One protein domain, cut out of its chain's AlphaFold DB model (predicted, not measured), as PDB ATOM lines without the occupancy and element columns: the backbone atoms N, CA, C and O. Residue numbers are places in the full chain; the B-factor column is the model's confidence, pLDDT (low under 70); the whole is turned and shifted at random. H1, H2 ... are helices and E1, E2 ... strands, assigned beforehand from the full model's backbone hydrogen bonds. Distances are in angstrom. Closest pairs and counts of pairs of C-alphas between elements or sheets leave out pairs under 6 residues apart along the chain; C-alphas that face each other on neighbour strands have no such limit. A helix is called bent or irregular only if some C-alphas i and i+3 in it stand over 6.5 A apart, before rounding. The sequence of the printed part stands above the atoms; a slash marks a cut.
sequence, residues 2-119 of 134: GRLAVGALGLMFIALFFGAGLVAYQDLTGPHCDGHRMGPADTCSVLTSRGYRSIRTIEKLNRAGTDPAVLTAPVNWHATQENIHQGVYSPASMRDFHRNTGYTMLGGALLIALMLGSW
ATOM      1  N   GLY A   2      11.463   3.575 -63.871       59.31
ATOM      2  CA  GLY A   2      10.370   4.012 -62.973       59.31
ATOM      3  C   GLY A   2       9.259   2.989 -62.665       59.31
ATOM      4  O   GLY A   2       8.833   2.883 -61.523       59.31
ATOM      5  N   ARG A   3       8.812   2.181 -63.639       63.84
ATOM      6  CA  ARG A   3       7.736   1.183 -63.415       63.84
ATOM      7  C   ARG A   3       8.178   0.011 -62.528       63.84
ATOM      8  O   ARG A   3       7.383  -0.479 -61.735       63.84
ATOM      9  N   LEU A   4       9.446  -0.394 -62.635       64.50
ATOM     10  CA  LEU A   4      10.044  -1.440 -61.799       64.50
ATOM     11  C   LEU A   4      10.241  -0.954 -60.360       64.50
ATOM     12  O   LEU A   4       9.897  -1.670 -59.428       64.50
ATOM     13  N   ALA A   5      10.708   0.286 -60.180       68.06
ATOM     14  CA  ALA A   5      10.859   0.894 -58.859       68.06
ATOM     15  C   ALA A   5       9.513   1.032 -58.122       68.06
ATOM     16  O   ALA A   5       9.425   0.716 -56.940       68.06
ATOM     17  N   VAL A   6       8.445   1.426 -58.825       72.38
ATOM     18  CA  VAL A   6       7.091   1.511 -58.246       72.38
ATOM     19  C   VAL A   6       6.541   0.126 -57.887       72.38
ATOM     20  O   VAL A   6       5.947  -0.033 -56.823       72.38
ATOM     21  N   GLY A   7       6.765  -0.883 -58.736       74.56
ATOM     22  CA  GLY A   7       6.369  -2.265 -58.448       74.56
ATOM     23  C   GLY A   7       7.092  -2.844 -57.228       74.56
ATOM     24  O   GLY A   7       6.450  -3.407 -56.344       74.56
ATOM     25  N   ALA A   8       8.408  -2.643 -57.139       80.69
ATOM     26  CA  ALA A   8       9.217  -3.085 -56.004       80.69
ATOM     27  C   ALA A   8       8.802  -2.394 -54.695       80.69
ATOM     28  O   ALA A   8       8.664  -3.053 -53.667       80.69
ATOM     29  N   LEU A   9       8.534  -1.086 -54.745       82.75
ATOM     30  CA  LEU A   9       8.046  -0.336 -53.589       82.75
ATOM     31  C   LEU A   9       6.686  -0.874 -53.117       82.75
ATOM     32  O   LEU A   9       6.493  -1.098 -51.927       82.75
ATOM     33  N   GLY A  10       5.762  -1.140 -54.044       83.06
ATOM     34  CA  GLY A  10       4.460  -1.730 -53.725       83.06
ATOM     35  C   GLY A  10       4.582  -3.096 -53.046       83.06
ATOM     36  O   GLY A  10       3.958  -3.321 -52.011       83.06
ATOM     37  N   LEU A  11       5.435  -3.979 -53.572       86.69
ATOM     38  CA  LEU A  11       5.710  -5.284 -52.963       86.69
ATOM     39  C   LEU A  11       6.325  -5.156 -51.565       86.69
ATOM     40  O   LEU A  11       5.945  -5.903 -50.669       86.69
ATOM     41  N   MET A  12       7.219  -4.187 -51.358       89.12
ATOM     42  CA  MET A  12       7.800  -3.910 -50.044       89.12
ATOM     43  C   MET A  12       6.723  -3.510 -49.027       89.12
ATOM     44  O   MET A  12       6.684  -4.070 -47.937       89.12
ATOM     45  N   PHE A  13       5.814  -2.594 -49.375       87.81
ATOM     46  CA  PHE A  13       4.718  -2.206 -48.478       87.81
ATOM     47  C   PHE A  13       3.778  -3.372 -48.167       87.81
ATOM     48  O   PHE A  13       3.342  -3.518 -47.028       87.81
ATOM     49  N   ILE A  14       3.495  -4.223 -49.154       88.19
ATOM     50  CA  ILE A  14       2.695  -5.434 -48.953       88.19
ATOM     51  C   ILE A  14       3.405  -6.391 -47.986       88.19
ATOM     52  O   ILE A  14       2.791  -6.864 -47.033       88.19
ATOM     53  N   ALA A  15       4.701  -6.644 -48.183       91.38
ATOM     54  CA  ALA A  15       5.487  -7.500 -47.299       91.38
ATOM     55  C   ALA A  15       5.534  -6.954 -45.864       91.38
ATOM     56  O   ALA A  15       5.348  -7.711 -44.915       91.38
ATOM     57  N   LEU A  16       5.714  -5.638 -45.701       92.06
ATOM     58  CA  LEU A  16       5.683  -4.978 -44.394       92.06
ATOM     59  C   LEU A  16       4.307  -5.091 -43.728       92.06
ATOM     60  O   LEU A  16       4.238  -5.370 -42.535       92.06
ATOM     61  N   PHE A  17       3.222  -4.922 -44.490       92.62
ATOM     62  CA  PHE A  17       1.859  -5.080 -43.988       92.62
ATOM     63  C   PHE A  17       1.613  -6.493 -43.450       92.62
ATOM     64  O   PHE A  17       1.188  -6.649 -42.306       92.62
ATOM     65  N   PHE A  18       1.916  -7.521 -44.248       93.81
ATOM     66  CA  PHE A  18       1.718  -8.910 -43.836       93.81
ATOM     67  C   PHE A  18       2.666  -9.323 -42.708       93.81
ATOM     68  O   PHE A  18       2.234 -10.009 -41.787       93.81
ATOM     69  N   GLY A  19       3.924  -8.878 -42.741       92.56
ATOM     70  CA  GLY A  19       4.890  -9.139 -41.675       92.56
ATOM     71  C   GLY A  19       4.449  -8.534 -40.342       92.56
ATOM     72  O   GLY A  19       4.379  -9.243 -39.342       92.56
ATOM     73  N   ALA A  20       4.071  -7.252 -40.333       92.19
ATOM     74  CA  ALA A  20       3.547  -6.593 -39.138       92.19
ATOM     75  C   ALA A  20       2.236  -7.238 -38.661       92.19
ATOM     76  O   ALA A  20       2.059  -7.469 -37.468       92.19
ATOM     77  N   GLY A  21       1.341  -7.590 -39.588       92.31
ATOM     78  CA  GLY A  21       0.102  -8.300 -39.274       92.31
ATOM     79  C   GLY A  21       0.340  -9.673 -38.644       92.31
ATOM     80  O   GLY A  21      -0.360 -10.036 -37.702       92.31
ATOM     81  N   LEU A  22       1.344 -10.419 -39.114       92.25
ATOM     82  CA  LEU A  22       1.708 -11.721 -38.559       92.25
ATOM     83  C   LEU A  22       2.244 -11.595 -37.129       92.25
ATOM     84  O   LEU A  22       1.780 -12.324 -36.256       92.25
ATOM     85  N   VAL A  23       3.161 -10.654 -36.882       91.31
ATOM     86  CA  VAL A  23       3.688 -10.398 -35.529       91.31
ATOM     87  C   VAL A  23       2.561  -9.954 -34.598       91.31
ATOM     88  O   VAL A  23       2.401 -10.506 -33.516       91.31
ATOM     89  N   ALA A  24       1.707  -9.029 -35.046       94.25
ATOM     90  CA  ALA A  24       0.547  -8.595 -34.275       94.25
ATOM     91  C   ALA A  24      -0.400  -9.756 -33.948       94.25
ATOM     92  O   ALA A  24      -0.879  -9.868 -32.824       94.25
ATOM     93  N   TYR A  25      -0.667 -10.635 -34.914       91.88
ATOM     94  CA  TYR A  25      -1.486 -11.821 -34.694       91.88
ATOM     95  C   TYR A  25      -0.856 -12.740 -33.645       91.88
ATOM     96  O   TYR A  25      -1.538 -13.159 -32.711       91.88
ATOM     97  N   GLN A  26       0.436 -13.034 -33.767       91.38
ATOM     98  CA  GLN A  26       1.156 -13.889 -32.828       91.38
ATOM     99  C   GLN A  26       1.125 -13.318 -31.403       91.38
ATOM    100  O   GLN A  26       0.626 -13.988 -30.501       91.38
ATOM    101  N   ASP A  27       1.510 -12.052 -31.237       92.81
ATOM    102  CA  ASP A  27       1.589 -11.373 -29.939       92.81
ATOM    103  C   ASP A  27       0.216 -11.167 -29.267       92.81
ATOM    104  O   ASP A  27       0.124 -11.085 -28.041       92.81
ATOM    105  N   LEU A  28      -0.869 -11.046 -30.047       91.56
ATOM    106  CA  LEU A  28      -2.206 -10.735 -29.520       91.56
ATOM    107  C   LEU A  28      -3.116 -11.957 -29.351       91.56
ATOM    108  O   LEU A  28      -4.063 -11.892 -28.566       91.56
ATOM    109  N   THR A  29      -2.885 -13.057 -30.077       88.12
ATOM    110  CA  THR A  29      -3.797 -14.220 -30.049       88.12
ATOM    111  C   THR A  29      -3.483 -15.240 -28.967       88.12
ATOM    112  O   THR A  29      -4.375 -15.993 -28.573       88.12
ATOM    113  N   GLY A  30      -2.262 -15.276 -28.439       83.00
ATOM    114  CA  GLY A  30      -1.941 -16.181 -27.346       83.00
ATOM    115  C   GLY A  30      -0.470 -16.175 -26.962       83.00
ATOM    116  O   GLY A  30       0.357 -15.632 -27.685       83.00
ATOM    117  N   PRO A  31      -0.133 -16.784 -25.816       92.88
ATOM    118  CA  PRO A  31       1.238 -16.811 -25.345       92.88
ATOM    119  C   PRO A  31       2.114 -17.669 -26.252       92.88
ATOM    120  O   PRO A  31       1.813 -18.836 -26.536       92.88
ATOM    121  N   HIS A  32       3.229 -17.089 -26.666       94.62
ATOM    122  CA  HIS A  32       4.274 -17.785 -27.389       94.62
ATOM    123  C   HIS A  32       5.646 -17.462 -26.805       94.62
ATOM    124  O   HIS A  32       5.810 -16.481 -26.083       94.62
ATOM    125  N   CYS A  33       6.617 -18.306 -27.118       95.31
ATOM    126  CA  CYS A  33       8.010 -18.141 -26.748       95.31
ATOM    127  C   CYS A  33       8.868 -18.763 -27.845       95.31
ATOM    128  O   CYS A  33       8.584 -19.886 -28.273       95.31
ATOM    129  N   ASP A  34       9.893 -18.046 -28.311       91.88
ATOM    130  CA  ASP A  34      10.803 -18.537 -29.364       91.88
ATOM    131  C   ASP A  34      10.037 -18.977 -30.636       91.88
ATOM    132  O   ASP A  34      10.305 -20.016 -31.234       91.88
ATOM    133  N   GLY A  35       8.973 -18.247 -30.993       89.56
ATOM    134  CA  GLY A  35       8.100 -18.555 -32.136       89.56
ATOM    135  C   GLY A  35       7.142 -19.744 -31.949       89.56
ATOM    136  O   GLY A  35       6.394 -20.075 -32.869       89.56
ATOM    137  N   HIS A  36       7.116 -20.377 -30.773       93.12
ATOM    138  CA  HIS A  36       6.274 -21.537 -30.478       93.12
ATOM    139  C   HIS A  36       5.173 -21.187 -29.479       93.12
ATOM    140  O   HIS A  36       5.408 -20.476 -28.504       93.12
ATOM    141  N   ARG A  37       3.964 -21.730 -29.671       93.50
ATOM    142  CA  ARG A  37       2.890 -21.604 -28.672       93.50
ATOM    143  C   ARG A  37       3.296 -22.268 -27.359       93.50
ATOM    144  O   ARG A  37       3.781 -23.399 -27.368       93.50
ATOM    145  N   MET A  38       3.025 -21.583 -26.254       96.31
ATOM    146  CA  MET A  38       3.257 -22.114 -24.914       96.31
ATOM    147  C   MET A  38       2.071 -22.965 -24.457       96.31
ATOM    148  O   MET A  38       0.916 -22.544 -24.552       96.31
ATOM    149  N   GLY A  39       2.360 -24.153 -23.932       94.81
ATOM    150  CA  GLY A  39       1.415 -24.925 -23.136       94.81
ATOM    151  C   GLY A  39       1.173 -24.291 -21.757       94.81
ATOM    152  O   GLY A  39       1.916 -23.409 -21.330       94.81
ATOM    153  N   PRO A  40       0.147 -24.744 -21.017       94.50
ATOM    154  CA  PRO A  40      -0.242 -24.145 -19.736       94.50
ATOM    155  C   PRO A  40       0.811 -24.294 -18.625       94.50
ATOM    156  O   PRO A  40       0.852 -23.463 -17.723       94.50
ATOM    157  N   ALA A  41       1.649 -25.332 -18.691       95.69
ATOM    158  CA  ALA A  41       2.730 -25.596 -17.738       95.69
ATOM    159  C   ALA A  41       4.130 -25.289 -18.305       95.69
ATOM    160  O   ALA A  41       5.130 -25.549 -17.638       95.69
ATOM    161  N   ASP A  42       4.210 -24.759 -19.529       97.12
ATOM    162  CA  ASP A  42       5.479 -24.321 -20.106       97.12
ATOM    163  C   ASP A  42       5.909 -22.989 -19.474       97.12
ATOM    164  O   ASP A  42       5.083 -22.191 -19.023       97.12
ATOM    165  N   THR A  43       7.210 -22.713 -19.489       97.38
ATOM    166  CA  THR A  43       7.753 -21.394 -19.132       97.38
ATOM    167  C   THR A  43       8.661 -20.881 -20.242       97.38
ATOM    168  O   THR A  43       9.059 -21.627 -21.134       97.38
ATOM    169  N   CYS A  44       8.968 -19.591 -20.223       97.38
ATOM    170  CA  CYS A  44       9.852 -18.964 -21.193       97.38
ATOM    171  C   CYS A  44      10.978 -18.249 -20.458       97.38
ATOM    172  O   CYS A  44      10.720 -17.329 -19.680       97.38
ATOM    173  N   SER A  45      12.220 -18.658 -20.695       97.81
ATOM    174  CA  SER A  45      13.373 -17.862 -20.283       97.81
ATOM    175  C   SER A  45      13.535 -16.722 -21.278       97.81
ATOM    176  O   SER A  45      13.615 -16.966 -22.481       97.81
ATOM    177  N   VAL A  46      13.590 -15.485 -20.792       96.81
ATOM    178  CA  VAL A  46      13.739 -14.294 -21.633       96.81
ATOM    179  C   VAL A  46      14.932 -13.485 -21.163       96.81
ATOM    180  O   VAL A  46      15.126 -13.270 -19.966       96.81
ATOM    181  N   LEU A  47      15.720 -13.019 -22.126       95.19
ATOM    182  CA  LEU A  47      16.826 -12.098 -21.933       95.19
ATOM    183  C   LEU A  47      16.635 -10.909 -22.868       95.19
ATOM    184  O   LEU A  47      16.705 -11.055 -24.086       95.19
ATOM    185  N   THR A  48      16.416  -9.730 -22.300       93.00
ATOM    186  CA  THR A  48      16.244  -8.480 -23.041       93.00
ATOM    187  C   THR A  48      17.404  -7.542 -22.743       93.00
ATOM    188  O   THR A  48      17.706  -7.290 -21.584       93.00
ATOM    189  N   SER A  49      18.026  -6.978 -23.774       91.75
ATOM    190  CA  SER A  49      18.945  -5.848 -23.651       91.75
ATOM    191  C   SER A  49      18.320  -4.615 -24.291       91.75
ATOM    192  O   SER A  49      17.971  -4.621 -25.476       91.75
ATOM    193  N   ARG A  50      18.157  -3.549 -23.505       87.56
ATOM    194  CA  ARG A  50      17.616  -2.269 -23.971       87.56
ATOM    195  C   ARG A  50      18.756  -1.270 -24.139       87.56
ATOM    196  O   ARG A  50      19.157  -0.595 -23.198       87.56
ATOM    197  N   GLY A  51      19.262  -1.164 -25.363       80.75
ATOM    198  CA  GLY A  51      20.172  -0.091 -25.751       80.75
ATOM    199  C   GLY A  51      19.426   1.209 -26.066       80.75
ATOM    200  O   GLY A  51      18.206   1.225 -26.215       80.75
ATOM    201  N   TYR A  52      20.175   2.299 -26.254       75.94
ATOM    202  CA  TYR A  52      19.613   3.622 -26.570       75.94
ATOM    203  C   TYR A  52      18.782   3.647 -27.869       75.94
ATOM    204  O   TYR A  52      17.800   4.374 -27.959       75.94
ATOM    205  N   ARG A  53      19.160   2.849 -28.884       78.81
ATOM    206  CA  ARG A  53      18.491   2.818 -30.204       78.81
ATOM    207  C   ARG A  53      17.787   1.507 -30.544       78.81
ATOM    208  O   ARG A  53      17.099   1.445 -31.556       78.81
ATOM    209  N   SER A  54      17.995   0.448 -29.767       81.44
ATOM    210  CA  SER A  54      17.476  -0.877 -30.105       81.44
ATOM    211  C   SER A  54      17.213  -1.709 -28.864       81.44
ATOM    212  O   SER A  54      18.034  -1.722 -27.946       81.44
ATOM    213  N   ILE A  55      16.121  -2.464 -28.898       87.88
ATOM    214  CA  ILE A  55      15.840  -3.536 -27.948       87.88
ATOM    215  C   ILE A  55      16.201  -4.850 -28.637       87.88
ATOM    216  O   ILE A  55      15.814  -5.071 -29.784       87.88
ATOM    217  N   ARG A  56      16.975  -5.694 -27.960       90.25
ATOM    218  CA  ARG A  56      17.305  -7.048 -28.410       90.25
ATOM    219  C   ARG A  56      16.758  -8.033 -27.394       90.25
ATOM    220  O   ARG A  56      16.980  -7.837 -26.203       90.25
ATOM    221  N   THR A  57      16.089  -9.075 -27.863       92.31
ATOM    222  CA  THR A  57      15.460 -10.077 -27.002       92.31
ATOM    223  C   THR A  57      15.837 -11.470 -27.485       92.31
ATOM    224  O   THR A  57      15.824 -11.730 -28.687       92.31
ATOM    225  N   ILE A  58      16.207 -12.345 -26.554       94.75
ATOM    226  CA  ILE A  58      16.323 -13.790 -26.755       94.75
ATOM    227  C   ILE A  58      15.257 -14.439 -25.888       94.75
ATOM    228  O   ILE A  58      15.099 -14.082 -24.721       94.75
ATOM    229  N   GLU A  59      14.563 -15.406 -26.463       96.19
ATOM    230  CA  GLU A  59      13.543 -16.193 -25.792       96.19
ATOM    231  C   GLU A  59      13.900 -17.664 -25.927       96.19
ATOM    232  O   GLU A  59      14.428 -18.091 -26.954       96.19
ATOM    233  N   LYS A  60      13.623 -18.446 -24.888       97.50
ATOM    234  CA  LYS A  60      13.786 -19.892 -24.930       97.50
ATOM    235  C   LYS A  60      12.630 -20.574 -24.226       97.50
ATOM    236  O   LYS A  60      12.422 -20.381 -23.028       97.50
ATOM    237  N   LEU A  61      11.902 -21.389 -24.986       97.25
ATOM    238  CA  LEU A  61      10.815 -22.199 -24.455       97.25
ATOM    239  C   LEU A  61      11.388 -23.313 -23.576       97.25
ATOM    240  O   LEU A  61      12.179 -24.136 -24.044       97.25
ATOM    241  N   ASN A  62      10.928 -23.362 -22.330       97.06
ATOM    242  CA  ASN A  62      11.165 -24.452 -21.397       97.06
ATOM    243  C   ASN A  62       9.883 -25.286 -21.333       97.06
ATOM    244  O   ASN A  62       8.818 -24.781 -20.960       97.06
ATOM    245  N   ARG A  63       9.969 -26.555 -21.730       95.50
ATOM    246  CA  ARG A  63       8.817 -27.460 -21.696       95.50
ATOM    247  C   ARG A  63       8.454 -27.793 -20.250       95.50
ATOM    248  O   ARG A  63       9.299 -27.760 -19.357       95.50
ATOM    249  N   ALA A  64       7.196 -28.144 -20.020       94.75
ATOM    250  CA  ALA A  64       6.757 -28.635 -18.718       94.75
ATOM    251  C   ALA A  64       7.694 -29.741 -18.182       94.75
ATOM    252  O   ALA A  64       7.983 -30.715 -18.877       94.75
ATOM    253  N   GLY A  65       8.171 -29.574 -16.945       91.25
ATOM    254  CA  GLY A  65       9.084 -30.518 -16.290       91.25
ATOM    255  C   GLY A  65      10.567 -30.365 -16.648       91.25
ATOM    256  O   GLY A  65      11.369 -31.166 -16.180       91.25
ATOM    257  N   THR A  66      10.948 -29.361 -17.447       94.56
ATOM    258  CA  THR A  66      12.361 -29.022 -17.689       94.56
ATOM    259  C   THR A  66      12.786 -27.817 -16.864       94.56
ATOM    260  O   THR A  66      12.018 -26.859 -16.739       94.56
ATOM    261  N   ASP A  67      14.020 -27.840 -16.362       93.88
ATOM    262  CA  ASP A  67      14.608 -26.681 -15.697       93.88
ATOM    263  C   ASP A  67      14.709 -25.483 -16.661       93.88
ATOM    264  O   ASP A  67      15.006 -25.670 -17.848       93.88
ATOM    265  N   PRO A  68      14.477 -24.245 -16.184       95.44
ATOM    266  CA  PRO A  68      14.569 -23.067 -17.032       95.44
ATOM    267  C   PRO A  68      15.970 -22.869 -17.615       95.44
ATOM    268  O   PRO A  68      16.970 -22.883 -16.895       95.44
ATOM    269  N   ALA A  69      16.047 -22.604 -18.919       94.56
ATOM    270  CA  ALA A  69      17.310 -22.313 -19.580       94.56
ATOM    271  C   ALA A  69      17.946 -21.028 -19.027       94.56
ATOM    272  O   ALA A  69      17.289 -19.984 -18.935       94.56
ATOM    273  N   VAL A  70      19.245 -21.082 -18.725       94.38
ATOM    274  CA  VAL A  70      20.045 -19.894 -18.407       94.38
ATOM    275  C   VAL A  70      20.491 -19.251 -19.715       94.38
ATOM    276  O   VAL A  70      21.207 -19.860 -20.508       94.38
ATOM    277  N   LEU A  71      20.059 -18.014 -19.941       93.31
ATOM    278  CA  LEU A  71      20.417 -17.241 -21.123       93.31
ATOM    279  C   LEU A  71      21.605 -16.331 -20.825       93.31
ATOM    280  O   LEU A  71      21.652 -15.683 -19.782       93.31
ATOM    281  N   THR A  72      22.540 -16.254 -21.766       90.94
ATOM    282  CA  THR A  72      23.688 -15.348 -21.716       90.94
ATOM    283  C   THR A  72      23.636 -14.378 -22.887       90.94
ATOM    284  O   THR A  72      23.297 -14.746 -24.014       90.94
ATOM    285  N   ALA A  73      23.945 -13.108 -22.617       88.12
ATOM    286  CA  ALA A  73      23.945 -12.084 -23.650       88.12
ATOM    287  C   ALA A  73      25.094 -12.346 -24.639       88.12
ATOM    288  O   ALA A  73      26.243 -12.487 -24.209       88.12
ATOM    289  N   PRO A  74      24.826 -12.374 -25.955       87.19
ATOM    290  CA  PRO A  74      25.881 -12.428 -26.954       87.19
ATOM    291  C   PRO A  74      26.842 -11.238 -26.825       87.19
ATOM    292  O   PRO A  74      26.422 -10.106 -26.584       87.19
ATOM    293  N   VAL A  75      28.138 -11.473 -27.055       85.12
ATOM    294  CA  VAL A  75      29.200 -10.458 -26.883       85.12
ATOM    295  C   VAL A  75      28.937  -9.188 -27.710       85.12
ATOM    296  O   VAL A  75      29.206  -8.074 -27.267       85.12
ATOM    297  N   ASN A  76      28.330  -9.332 -28.890       84.38
ATOM    298  CA  ASN A  76      28.006  -8.227 -29.798       84.38
ATOM    299  C   ASN A  76      26.800  -7.371 -29.359       84.38
ATOM    300  O   ASN A  76      26.364  -6.492 -30.110       84.38
ATOM    301  N   TRP A  77      26.198  -7.639 -28.198       84.31
ATOM    302  CA  TRP A  77      25.130  -6.807 -27.639       84.31
ATOM    303  C   TRP A  77      25.660  -5.601 -26.868       84.31
ATOM    304  O   TRP A  77      24.897  -4.661 -26.671       84.31
ATOM    305  N   HIS A  78      26.946  -5.597 -26.482       81.88
ATOM    306  CA  HIS A  78      27.522  -4.577 -25.589       81.88
ATOM    307  C   HIS A  78      26.646  -4.358 -24.345       81.88
ATOM    308  O   HIS A  78      26.410  -3.236 -23.897       81.88
ATOM    309  N   ALA A  79      26.090  -5.457 -23.844       77.81
ATOM    310  CA  ALA A  79      25.103  -5.436 -22.792       77.81
ATOM    311  C   ALA A  79      25.805  -5.238 -21.437       77.81
ATOM    312  O   ALA A  79      26.815  -5.881 -21.152       77.81
ATOM    313  N   THR A  80      25.291  -4.319 -20.625       80.38
ATOM    314  CA  THR A  80      25.766  -4.018 -19.270       80.38
ATOM    315  C   THR A  80      24.733  -4.519 -18.264       80.38
ATOM    316  O   THR A  80      23.567  -4.693 -18.610       80.38
ATOM    317  N   GLN A  81      25.116  -4.729 -17.001       77.00
ATOM    318  CA  GLN A  81      24.150  -5.156 -15.974       77.00
ATOM    319  C   GLN A  81      22.953  -4.202 -15.845       77.00
ATOM    320  O   GLN A  81      21.849  -4.645 -15.561       77.00
ATOM    321  N   GLU A  82      23.152  -2.911 -16.109       82.62
ATOM    322  CA  GLU A  82      22.103  -1.891 -16.017       82.62
ATOM    323  C   GLU A  82      21.093  -1.939 -17.172       82.62
ATOM    324  O   GLU A  82      19.976  -1.443 -17.037       82.62
ATOM    325  N   ASN A  83      21.470  -2.512 -18.321       85.88
ATOM    326  CA  ASN A  83      20.640  -2.519 -19.528       85.88
ATOM    327  C   ASN A  83      20.106  -3.906 -19.907       85.88
ATOM    328  O   ASN A  83      19.401  -4.032 -20.915       85.88
ATOM    329  N   ILE A  84      20.432  -4.926 -19.110       89.69
ATOM    330  CA  ILE A  84      19.943  -6.292 -19.252       89.69
ATOM    331  C   ILE A  84      18.794  -6.528 -18.280       89.69
ATOM    332  O   ILE A  84      18.881  -6.239 -17.091       89.69
ATOM    333  N   HIS A  85      17.740  -7.149 -18.787       90.69
ATOM    334  CA  HIS A  85      16.694  -7.749 -17.984       90.69
ATOM    335  C   HIS A  85      16.585  -9.232 -18.327       90.69
ATOM    336  O   HIS A  85      16.504  -9.592 -19.503       90.69
ATOM    337  N   GLN A  86      16.583 -10.087 -17.310       92.81
ATOM    338  CA  GLN A  86      16.431 -11.529 -17.461       92.81
ATOM    339  C   GLN A  86      15.337 -12.031 -16.526       92.81
ATOM    340  O   GLN A  86      15.247 -11.590 -15.381       92.81
ATOM    341  N   GLY A  87      14.528 -12.971 -17.004       94.50
ATOM    342  CA  GLY A  87      13.467 -13.567 -16.204       94.50
ATOM    343  C   GLY A  87      12.938 -14.862 -16.799       94.50
ATOM    344  O   GLY A  87      13.189 -15.179 -17.963       94.50
ATOM    345  N   VAL A  88      12.197 -15.603 -15.978       97.12
ATOM    346  CA  VAL A  88      11.426 -16.777 -16.395       97.12
ATOM    347  C   VAL A  88       9.951 -16.418 -16.293       97.12
ATOM    348  O   VAL A  88       9.470 -16.013 -15.236       97.12
ATOM    349  N   TYR A  89       9.243 -16.549 -17.405       96.25
ATOM    350  CA  TYR A  89       7.878 -16.074 -17.569       96.25
ATOM    351  C   TYR A  89       6.923 -17.253 -17.749       96.25
ATOM    352  O   TYR A  89       7.222 -18.222 -18.450       96.25
ATOM    353  N   SER A  90       5.760 -17.165 -17.110       96.62
ATOM    354  CA  SER A  90       4.639 -18.069 -17.349       96.62
ATOM    355  C   SER A  90       3.925 -17.682 -18.652       96.62
ATOM    356  O   SER A  90       4.163 -16.597 -19.189       96.62
ATOM    357  N   PRO A  91       2.990 -18.503 -19.161       96.25
ATOM    358  CA  PRO A  91       2.212 -18.133 -20.339       96.25
ATOM    359  C   PRO A  91       1.435 -16.821 -20.134       96.25
ATOM    360  O   PRO A  91       1.352 -15.992 -21.035       96.25
ATOM    361  N   ALA A  92       0.901 -16.582 -18.932       94.88
ATOM    362  CA  ALA A  92       0.186 -15.342 -18.639       94.88
ATOM    363  C   ALA A  92       1.106 -14.117 -18.738       94.88
ATOM    364  O   ALA A  92       0.736 -13.147 -19.397       94.88
ATOM    365  N   SER A  93       2.306 -14.186 -18.150       94.00
ATOM    366  CA  SER A  93       3.241 -13.061 -18.179       94.00
ATOM    367  C   SER A  93       3.909 -12.873 -19.543       94.00
ATOM    368  O   SER A  93       4.161 -11.731 -19.914       94.00
ATOM    369  N   MET A  94       4.109 -13.934 -20.336       95.25
ATOM    370  CA  MET A  94       4.565 -13.807 -21.728       95.25
ATOM    371  C   MET A  94       3.543 -13.103 -22.617       95.25
ATOM    372  O   MET A  94       3.899 -12.215 -23.387       95.25
ATOM    373  N   ARG A  95       2.255 -13.431 -22.470       93.81
ATOM    374  CA  ARG A  95       1.190 -12.721 -23.187       93.81
ATOM    375  C   ARG A  95       1.211 -11.224 -22.878       93.81
ATOM    376  O   ARG A  95       1.064 -10.419 -23.790       93.81
ATOM    377  N   ASP A  96       1.397 -10.848 -21.614       92.81
ATOM    378  CA  ASP A  96       1.475  -9.435 -21.230       92.81
ATOM    379  C   ASP A  96       2.766  -8.772 -21.734       92.81
ATOM    380  O   ASP A  96       2.727  -7.633 -22.203       92.81
ATOM    381  N   PHE A  97       3.886  -9.502 -21.714       91.88
ATOM    382  CA  PHE A  97       5.178  -9.058 -22.241       91.88
ATOM    383  C   PHE A  97       5.109  -8.713 -23.739       91.88
ATOM    384  O   PHE A  97       5.596  -7.659 -24.153       91.88
ATOM    385  N   HIS A  98       4.450  -9.545 -24.551       93.94
ATOM    386  CA  HIS A  98       4.333  -9.345 -26.003       93.94
ATOM    387  C   HIS A  98       3.239  -8.366 -26.421       93.94
ATOM    388  O   HIS A  98       3.327  -7.748 -27.482       93.94
ATOM    389  N   ARG A  99       2.228  -8.149 -25.575       92.81
ATOM    390  CA  ARG A  99       1.027  -7.380 -25.926       92.81
ATOM    391  C   ARG A  99       1.317  -5.990 -26.495       92.81
ATOM    392  O   ARG A  99       0.672  -5.558 -27.451       92.81
ATOM    393  N   ASN A 100       2.282  -5.282 -25.909       90.94
ATOM    394  CA  ASN A 100       2.649  -3.935 -26.344       90.94
ATOM    395  C   ASN A 100       3.277  -3.927 -27.750       90.94
ATOM    396  O   ASN A 100       2.958  -3.061 -28.571       90.94
ATOM    397  N   THR A 101       4.132  -4.908 -28.046       90.44
ATOM    398  CA  THR A 101       4.690  -5.109 -29.390       90.44
ATOM    399  C   THR A 101       3.577  -5.443 -30.377       90.44
ATOM    400  O   THR A 101       3.477  -4.788 -31.415       90.44
ATOM    401  N   GLY A 102       2.661  -6.338 -29.997       93.38
ATOM    402  CA  GLY A 102       1.509  -6.705 -30.815       93.38
ATOM    403  C   GLY A 102       0.642  -5.509 -31.209       93.38
ATOM    404  O   GLY A 102       0.330  -5.329 -32.387       93.38
ATOM    405  N   TYR A 103       0.307  -4.628 -30.259       95.25
ATOM    406  CA  TYR A 103      -0.446  -3.402 -30.557       95.25
ATOM    407  C   TYR A 103       0.327  -2.423 -31.442       95.25
ATOM    408  O   TYR A 103      -0.258  -1.813 -32.339       95.25
ATOM    409  N   THR A 104       1.637  -2.293 -31.230       93.31
ATOM    410  CA  THR A 104       2.496  -1.435 -32.059       93.31
ATOM    411  C   THR A 104       2.523  -1.930 -33.508       93.31
ATOM    412  O   THR A 104       2.361  -1.140 -34.440       93.31
ATOM    413  N   MET A 105       2.657  -3.243 -33.707       94.38
ATOM    414  CA  MET A 105       2.661  -3.866 -35.031       94.38
ATOM    415  C   MET A 105       1.292  -3.794 -35.705       94.38
ATOM    416  O   MET A 105       1.218  -3.497 -36.898       94.38
ATOM    417  N   LEU A 106       0.203  -3.963 -34.948       96.19
ATOM    418  CA  LEU A 106      -1.154  -3.769 -35.460       96.19
ATOM    419  C   LEU A 106      -1.361  -2.326 -35.942       96.19
ATOM    420  O   LEU A 106      -1.849  -2.110 -37.050       96.19
ATOM    421  N   GLY A 107      -0.946  -1.341 -35.141       95.38
ATOM    422  CA  GLY A 107      -0.984   0.070 -35.523       95.38
ATOM    423  C   GLY A 107      -0.172   0.348 -36.791       95.38
ATOM    424  O   GLY A 107      -0.669   0.994 -37.713       95.38
ATOM    425  N   GLY A 108       1.040  -0.205 -36.886       93.50
ATOM    426  CA  GLY A 108       1.878  -0.116 -38.082       93.50
ATOM    427  C   GLY A 108       1.217  -0.719 -39.326       93.50
ATOM    428  O   GLY A 108       1.178  -0.077 -40.376       93.50
ATOM    429  N   ALA A 109       0.630  -1.913 -39.205       94.56
ATOM    430  CA  ALA A 109      -0.100  -2.560 -40.292       94.56
ATOM    431  C   ALA A 109      -1.295  -1.711 -40.762       94.56
ATOM    432  O   ALA A 109      -1.481  -1.518 -41.964       94.56
ATOM    433  N   LEU A 110      -2.066  -1.134 -39.835       95.75
ATOM    434  CA  LEU A 110      -3.182  -0.241 -40.167       95.75
ATOM    435  C   LEU A 110      -2.713   1.018 -40.907       95.75
ATOM    436  O   LEU A 110      -3.316   1.397 -41.912       95.75
ATOM    437  N   LEU A 111      -1.617   1.642 -40.467       95.06
ATOM    438  CA  LEU A 111      -1.040   2.803 -41.150       95.06
ATOM    439  C   LEU A 111      -0.607   2.464 -42.582       95.06
ATOM    440  O   LEU A 111      -0.911   3.216 -43.508       95.06
ATOM    441  N   ILE A 112       0.043   1.316 -42.784       92.94
ATOM    442  CA  ILE A 112       0.439   0.850 -44.119       92.94
ATOM    443  C   ILE A 112      -0.796   0.609 -44.997       92.94
ATOM    444  O   ILE A 112      -0.828   1.052 -46.146       92.94
ATOM    445  N   ALA A 113      -1.830  -0.039 -44.457       92.25
ATOM    446  CA  ALA A 113      -3.078  -0.275 -45.176       92.25
ATOM    447  C   ALA A 113      -3.740   1.042 -45.615       92.25
ATOM    448  O   ALA A 113      -4.168   1.164 -46.763       92.25
ATOM    449  N   LEU A 114      -3.761   2.056 -44.744       93.31
ATOM    450  CA  LEU A 114      -4.277   3.388 -45.072       93.31
ATOM    451  C   LEU A 114      -3.453   4.080 -46.163       93.31
ATOM    452  O   LEU A 114      -4.031   4.702 -47.058       93.31
ATOM    453  N   MET A 115      -2.122   3.964 -46.129       89.50
ATOM    454  CA  MET A 115      -1.249   4.520 -47.169       89.50
ATOM    455  C   MET A 115      -1.508   3.865 -48.530       89.50
ATOM    456  O   MET A 115      -1.714   4.569 -49.523       89.50
ATOM    457  N   LEU A 116      -1.559   2.529 -48.573       88.75
ATOM    458  CA  LEU A 116      -1.844   1.766 -49.791       88.75
ATOM    459  C   LEU A 116      -3.249   2.057 -50.329       88.75
ATOM    460  O   LEU A 116      -3.405   2.331 -51.521       88.75
ATOM    461  N   GLY A 117      -4.261   2.068 -49.458       87.62
ATOM    462  CA  GLY A 117      -5.645   2.374 -49.821       87.62
ATOM    463  C   GLY A 117      -5.809   3.799 -50.350       87.62
ATOM    464  O   GLY A 117      -6.443   4.009 -51.384       87.62
ATOM    465  N   SER A 118      -5.165   4.779 -49.708       89.38
ATOM    466  CA  SER A 118      -5.176   6.177 -50.157       89.38
ATOM    467  C   SER A 118      -4.517   6.348 -51.523       89.38
ATOM    468  O   SER A 118      -5.025   7.081 -52.376       89.38
ATOM    469  N   TRP A 119      -3.390   5.669 -51.751       86.69
ATOM    470  CA  TRP A 119      -2.721   5.667 -53.048       86.69
ATOM    471  C   TRP A 119      -3.598   5.029 -54.132       86.69
ATOM    472  O   TRP A 119      -3.803   5.635 -55.185       86.69
TER     473      TRP A 119
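AT A GLANCE: This is residues 2 to 119 of the 134 residues of an uncharacterized protein of Mycobacterium simiae (UniProt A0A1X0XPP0). Two long helices, H1 and H2, lie side by side and run opposite ways, making a two-helix stalk with a twisted three-stranded sheet as a head at one end. H2 starts at the sheet, stands up from it and has a kink near residue 98, while the beginning of H1, residues 2 to 9, sticks out free at the far end of the stalk. The printed part has 118 residues with two named helices and three named strands, in the order H1, E1, E2, E3, H2; the sheet runs E2, E1, E3, antiparallel throughout, and the class is mixed, helices and strands. The whole is loose and elongated, with a radius of gyration of the C-alphas of 17.6 A and spans of 55 by 34 by 21 A.

HOW THE PARTS SIT: H1, residues 2 to 29, touches H2, residues 91 to 119; their closest C-alphas are those of Ala 24 and Gly 102, 4.1 A apart. The two run opposite ways at a shallow tilt of 28 degrees. E1, residues 43 to 50, and E2, residues 55 to 62, form a hairpin, antiparallel at 167 degrees, with N 47 and O 58 within hydrogen-bond range at 2.9 A. On the other side of E1 is E3, residues 84 to 89, antiparallel to it at 164 degrees, with N 46 and O 87 at 2.9 A. The sheet is twisted, its C-alphas lying up to 4.1 A off their best plane. H2 is on one face of it, two layers, a helix on a sheet; it lies over E1 and E3 and stands up from the sheet at 59 degrees, and its closest C-alpha pair with E1 is Thr 43 and Pro 91, 6.5 A apart. H1 is not on the sheet. In H1 every O i to N i+4 pair is within hydrogen-bond range; in H2, 23 of 25 are.

IN THESE COORDINATES: H1 begins at C-alpha 2 at (10.370, 4.012, -62.973) and spans 40.2 A. E1 spans 22.1 A from C-alpha 43 at (7.753, -21.394, -19.132), E2 spans 22.4 A and E3 15.6 A. H2 spans 40.8 A and ends at C-alpha 119 at (-2.721, 5.667, -53.048); it is irregular, with C-alphas 97 and 100 lying 7.0 A apart.

THE WHOLE: The two C-alphas farthest apart are those of Gly 2 and Gly 65, 58.1 A. The printed part has no cut. The links H1 to E1, 13 residues, and E2 to E3, 21 residues, are long. Mean pLDDT of the printed part is 90.1, and residues 2 to 5 are under 70.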